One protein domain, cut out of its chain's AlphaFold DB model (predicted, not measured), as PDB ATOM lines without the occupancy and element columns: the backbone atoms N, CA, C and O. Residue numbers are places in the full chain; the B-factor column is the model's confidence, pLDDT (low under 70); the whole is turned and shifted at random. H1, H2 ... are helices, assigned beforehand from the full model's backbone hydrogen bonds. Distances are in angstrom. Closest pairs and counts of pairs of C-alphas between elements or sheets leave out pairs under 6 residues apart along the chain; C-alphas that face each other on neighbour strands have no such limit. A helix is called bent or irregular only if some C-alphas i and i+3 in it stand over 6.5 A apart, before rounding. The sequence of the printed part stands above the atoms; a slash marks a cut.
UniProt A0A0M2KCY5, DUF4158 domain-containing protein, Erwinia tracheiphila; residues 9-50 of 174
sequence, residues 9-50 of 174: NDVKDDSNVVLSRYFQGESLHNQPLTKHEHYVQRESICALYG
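AT A GLANCE: This is residues 9 to 50 of the 174 residues of the protein "DUF4158 domain-containing protein" of Erwinia tracheiphila (UniProt A0A0M2KCY5). Two separate helices, H2 and H1, form the two legs of an open arch, with an empty space between them. The long link, residues 23 to 34, leaves the end of H1, folds back along that helix and then crosses over to the start of H2. The printed part has 42 residues with two named helices, in the order H1, H2, and no named strand; the class is all helix. The whole is loose, with a radius of gyration of the C-alphas of 12.6 A, and the C-alphas span 32 by 22 by 16 A.

HOW THE PARTS SIT: The longest helix is H2, residues 35 to 49. H1, residues 9 to 22, is apart from H2, with no C-alpha of the one within 8 A of the other. Residues 33 to 50 stand free, of which 35 to 49 belong to H2. Residues 20 to 26 also stand free, of which 20 to 22 belong to H1. In H2 every O i to N i+4 pair is within hydrogen-bond range, while in H1 this holds for 8 of 10.

IN THESE COORDINATES: H2 has 15 residues and measures 21.4 A, from C-alpha 35 at (125.852, 138.966, 91.970) to C-alpha 49 at (122.972, 155.130, 78.305). H1 has 14 residues and measures 18.9 A, beginning with C-alpha 9 at (139.931, 145.610, 96.927). H1 is irregular: C-alphas 10 and 13 are 8.8 A apart.

THE WHOLE: The two C-alphas farthest apart are those of Gly 25 and Gly 50, at 33.8 A. The printed part has no cut. The link from H1 to H2, 12 residues, is long. The mean pLDDT of the printed part is 77.9, and residues 27 to 32 are under 70.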
ATOM      1  N   ASN A   9     138.551 145.976  96.613       71.62
ATOM      2  CA  ASN A   9     139.931 145.610  96.927       71.62
ATOM      3  C   ASN A   9     140.891 145.652  95.737       71.62
ATOM      4  O   ASN A   9     142.074 145.910  95.953       71.62
ATOM      5  N   ASP A  10     140.401 145.402  94.524       76.06
ATOM      6  CA  ASP A  10     141.232 145.376  93.316       76.06
ATOM      7  C   ASP A  10     141.534 146.797  92.820       76.06
ATOM      8  O   ASP A  10     142.442 147.001  92.020       76.06
ATOM      9  N   VAL A  11     140.769 147.786  93.303       78.94
ATOM     10  CA  VAL A  11     140.773 149.168  92.810       78.94
ATOM     11  C   VAL A  11     140.774 150.172  93.976       78.94
ATOM     12  O   VAL A  11     140.008 151.139  94.023       78.94
ATOM     13  N   LYS A  12     141.625 149.917  94.979       78.25
ATOM     14  CA  LYS A  12     141.721 150.740  96.201       78.25
ATOM     15  C   LYS A  12     142.110 152.189  95.921       78.25
ATOM     16  O   LYS A  12     141.538 153.095  96.517       78.25
ATOM     17  N   ASP A  13     143.042 152.415  95.004       80.75
ATOM     18  CA  ASP A  13     143.519 153.767  94.710       80.75
ATOM     19  C   ASP A  13     142.424 154.610  94.045       80.75
ATOM     20  O   ASP A  13     142.115 155.704  94.523       80.75
ATOM     21  N   ASP A  14     141.746 154.072  93.027       81.56
ATOM     22  CA  ASP A  14     140.663 154.805  92.359       81.56
ATOM     23  C   ASP A  14     139.460 155.009  93.289       81.56
ATOM     24  O   ASP A  14     138.847 156.080  93.292       81.56
ATOM     25  N   SER A  15     139.130 154.020  94.128       76.81
ATOM     26  CA  SER A  15     138.041 154.165  95.104       76.81
ATOM     27  C   SER A  15     138.334 155.243  96.154       76.81
ATOM     28  O   SER A  15     137.437 156.026  96.474       76.81
ATOM     29  N   ASN A  16     139.582 155.379  96.611       81.88
ATOM     30  CA  ASN A  16     140.001 156.461  97.509       81.88
ATOM     31  C   ASN A  16     139.895 157.849  96.849       81.88
ATOM     32  O   ASN A  16     139.494 158.824  97.493       81.88
ATOM     33  N   VAL A  17     140.208 157.955  95.554       83.81
ATOM     34  CA  VAL A  17     140.044 159.206  94.794       83.81
ATOM     35  C   VAL A  17     138.566 159.594  94.690       83.81
ATOM     36  O   VAL A  17     138.214 160.751  94.920       83.81
ATOM     37  N   VAL A  18     137.682 158.642  94.389       83.81
ATOM     38  CA  VAL A  18     136.234 158.902  94.317       83.81
ATOM     39  C   VAL A  18     135.677 159.291  95.690       83.81
ATOM     40  O   VAL A  18     134.932 160.268  95.782       83.81
ATOM     41  N   LEU A  19     136.080 158.588  96.751       82.81
ATOM     42  CA  LEU A  19     135.700 158.898  98.131       82.81
ATOM     43  C   LEU A  19     136.100 160.318  98.532       82.81
ATOM     44  O   LEU A  19     135.257 161.108  98.941       82.81
ATOM     45  N   SER A  20     137.376 160.670  98.363       83.06
ATOM     46  CA  SER A  20     137.877 161.998  98.743       83.06
ATOM     47  C   SER A  20     137.201 163.136  97.972       83.06
ATOM     48  O   SER A  20     137.044 164.239  98.500       83.06
ATOM     49  N   ARG A  21     136.769 162.872  96.733       86.31
ATOM     50  CA  ARG A  21     136.173 163.880  95.857       86.31
ATOM     51  C   ARG A  21     134.668 164.058  96.044       86.31
ATOM     52  O   ARG A  21     134.197 165.183  95.909       86.31
ATOM     53  N   TYR A  22     133.930 162.985  96.319       84.50
ATOM     54  CA  TYR A  22     132.461 163.010  96.330       84.50
ATOM     55  C   TYR A  22     131.830 162.634  97.677       84.50
ATOM     56  O   TYR A  22     130.688 163.012  97.917       84.50
ATOM     57  N   PHE A  23     132.553 161.946  98.566       78.38
ATOM     58  CA  PHE A  23     132.037 161.399  99.829       78.38
ATOM     59  C   PHE A  23     132.998 161.700 100.990       78.38
ATOM     60  O   PHE A  23     133.568 160.811 101.624       78.38
ATOM     61  N   GLN A  24     133.230 162.990 101.240       77.56
ATOM     62  CA  GLN A  24     134.164 163.443 102.272       77.56
ATOM     63  C   GLN A  24     133.748 162.938 103.663       77.56
ATOM     64  O   GLN A  24     132.668 163.261 104.148       77.56
ATOM     65  N   GLY A  25     134.638 162.187 104.319       70.88
ATOM     66  CA  GLY A  25     134.444 161.691 105.687       70.88
ATOM     67  C   GLY A  25     133.787 160.311 105.799       70.88
ATOM     68  O   GLY A  25     133.658 159.807 106.912       70.88
ATOM     69  N   GLU A  26     133.420 159.676 104.684       73.25
ATOM     70  CA  GLU A  26     132.890 158.310 104.690       73.25
ATOM     71  C   GLU A  26     133.987 157.261 104.462       73.25
ATOM     72  O   GLU A  26     134.944 157.471 103.713       73.25
ATOM     73  N   SER A  27     133.840 156.103 105.109       67.44
ATOM     74  CA  SER A  27     134.701 154.939 104.904       67.44
ATOM     75  C   SER A  27     133.955 153.854 104.128       67.44
ATOM     76  O   SER A  27     132.843 153.453 104.481       67.44
ATOM     77  N   LEU A  28     134.578 153.347 103.059       67.56
ATOM     78  CA  LEU A  28     134.025 152.218 102.317       67.56
ATOM     79  C   LEU A  28     134.108 150.957 103.173       67.56
ATOM     80  O   LEU A  28     135.192 150.452 103.474       67.56
ATOM     81  N   HIS A  29     132.945 150.412 103.519       64.62
ATOM     82  CA  HIS A  29     132.876 149.050 104.015       64.62
ATOM     83  C   HIS A  29     133.147 148.103 102.856       64.62
ATOM     84  O   HIS A  29     132.465 148.113 101.832       64.62
ATOM     85  N   ASN A  30     134.173 147.282 103.029       63.72
ATOM     86  CA  ASN A  30     134.648 146.341 102.031       63.72
ATOM     87  C   ASN A  30     133.724 145.113 101.995       63.72
ATOM     88  O   ASN A  30     134.104 144.010 102.385       63.72
ATOM     89  N   GLN A  31     132.465 145.320 101.611       66.00
ATOM     90  CA  GLN A  31     131.521 144.233 101.405       66.00
ATOM     91  C   GLN A  31     131.698 143.663  99.994       66.00
ATOM     92  O   GLN A  31     131.810 144.419  99.026       66.00
ATOM     93  N   PRO A  32     131.747 142.329  99.852       66.38
ATOM     94  CA  PRO A  32     131.784 141.712  98.539       66.38
ATOM     95  C   PRO A  32     130.474 142.023  97.810       66.38
ATOM     96  O   PRO A  32     129.403 141.626  98.264       66.38
ATOM     97  N   LEU A  33     130.576 142.714  96.671       70.88
ATOM     98  CA  LEU A  33     129.449 142.971  95.774       70.88
ATOM     99  C   LEU A  33     128.763 141.650  95.431       70.88
ATOM    100  O   LEU A  33     129.367 140.740  94.849       70.88
ATOM    101  N   THR A  34     127.486 141.541  95.780       79.38
ATOM    102  CA  THR A  34     126.711 140.357  95.432       79.38
ATOM    103  C   THR A  34     126.453 140.325  93.927       79.38
ATOM    104  O   THR A  34     126.406 141.349  93.237       79.38
ATOM    105  N   LYS A  35     126.232 139.121  93.384       76.50
ATOM    106  CA  LYS A  35     125.852 138.966  91.970       76.50
ATOM    107  C   LYS A  35     124.612 139.802  91.634       76.50
ATOM    108  O   LYS A  35     124.551 140.359  90.543       76.50
ATOM    109  N   HIS A  36     123.654 139.885  92.557       80.25
ATOM    110  CA  HIS A  36     122.417 140.634  92.368       80.25
ATOM    111  C   HIS A  36     122.681 142.137  92.219       80.25
ATOM    112  O   HIS A  36     122.289 142.711  91.206       80.25
ATOM    113  N   GLU A  37     123.422 142.747  93.146       80.19
ATOM    114  CA  GLU A  37     123.760 144.178  93.098       80.19
ATOM    115  C   GLU A  37     124.514 144.540  91.820       80.19
ATOM    116  O   GLU A  37     124.169 145.513  91.151       80.19
ATOM    117  N   HIS A  38     125.476 143.709  91.411       78.38
ATOM    118  CA  HIS A  38     126.187 143.904  90.151       78.38
ATOM    119  C   HIS A  38     125.231 143.894  88.943       78.38
ATOM    120  O   HIS A  38     125.378 144.701  88.024       78.38
ATOM    121  N   TYR A  39     124.257 142.977  88.895       78.75
ATOM    122  CA  TYR A  39     123.288 142.931  87.793       78.75
ATOM    123  C   TYR A  39     122.336 144.131  87.803       78.75
ATOM    124  O   TYR A  39     122.123 144.715  86.742       78.75
ATOM    125  N   VAL A  40     121.842 144.545  88.973       82.38
ATOM    126  CA  VAL A  40     120.962 145.717  89.125       82.38
ATOM    127  C   VAL A  40     121.678 147.007  88.718       82.38
ATOM    128  O   VAL A  40     121.138 147.814  87.958       82.38
ATOM    129  N   GLN A  41     122.927 147.191  89.157       81.62
ATOM    130  CA  GLN A  41     123.756 148.328  88.749       81.62
ATOM    131  C   GLN A  41     124.009 148.309  87.242       81.62
ATOM    132  O   GLN A  41     123.868 149.333  86.572       81.62
ATOM    133  N   ARG A  42     124.323 147.136  86.680       80.56
ATOM    134  CA  ARG A  42     124.523 146.985  85.237       80.56
ATOM    135  C   ARG A  42     123.274 147.380  84.457       80.56
ATOM    136  O   ARG A  42     123.399 148.115  83.485       80.56
ATOM    137  N   GLU A  43     122.097 146.909  84.859       81.25
ATOM    138  CA  GLU A  43     120.830 147.263  84.211       81.25
ATOM    139  C   GLU A  43     120.534 148.757  84.308       81.25
ATOM    140  O   GLU A  43     120.189 149.371  83.299       81.25
ATOM    141  N   SER A  44     120.766 149.360  85.474       83.12
ATOM    142  CA  SER A  44     120.567 150.798  85.691       83.12
ATOM    143  C   SER A  44     121.468 151.640  84.782       83.12
ATOM    144  O   SER A  44     120.996 152.549  84.100       83.12
ATOM    145  N   ILE A  45     122.758 151.298  84.691       83.12
ATOM    146  CA  ILE A  45     123.701 151.966  83.780       83.12
ATOM    147  C   ILE A  45     123.265 151.762  82.323       83.12
ATOM    148  O   ILE A  45     123.295 152.695  81.522       83.12
ATOM    149  N   CYS A  46     122.814 150.561  81.963       82.38
ATOM    150  CA  CYS A  46     122.345 150.292  80.608       82.38
ATOM    151  C   CYS A  46     121.117 151.133  80.247       82.38
ATOM    152  O   CYS A  46     121.094 151.717  79.165       82.38
ATOM    153  N   ALA A  47     120.150 151.264  81.156       82.88
ATOM    154  CA  ALA A  47     118.978 152.109  80.964       82.88
ATOM    155  C   ALA A  47     119.363 153.584  80.756       82.88
ATOM    156  O   ALA A  47     118.862 154.216  79.827       82.88
ATOM    157  N   LEU A  48     120.309 154.104  81.545       84.69
ATOM    158  CA  LEU A  48     120.772 155.495  81.449       84.69
ATOM    159  C   LEU A  48     121.432 155.819  80.101       84.69
ATOM    160  O   LEU A  48     121.191 156.880  79.531       84.69
ATOM    161  N   TYR A  49     122.247 154.908  79.564       80.06
ATOM    162  CA  TYR A  49     122.972 155.130  78.305       80.06
ATOM    163  C   TYR A  49     122.246 154.569  77.062       80.06
ATOM    164  O   TYR A  49     122.721 154.711  75.925       80.06
ATOM    165  N   GLY A  50     121.078 153.948  77.257       80.19
ATOM    166  CA  GLY A  50     120.286 153.302  76.210       80.19
ATOM    167  C   GLY A  50     120.928 152.030  75.652       80.19
ATOM    168  O   GLY A  50     120.702 151.698  74.489       80.19
TER     169      GLY A  50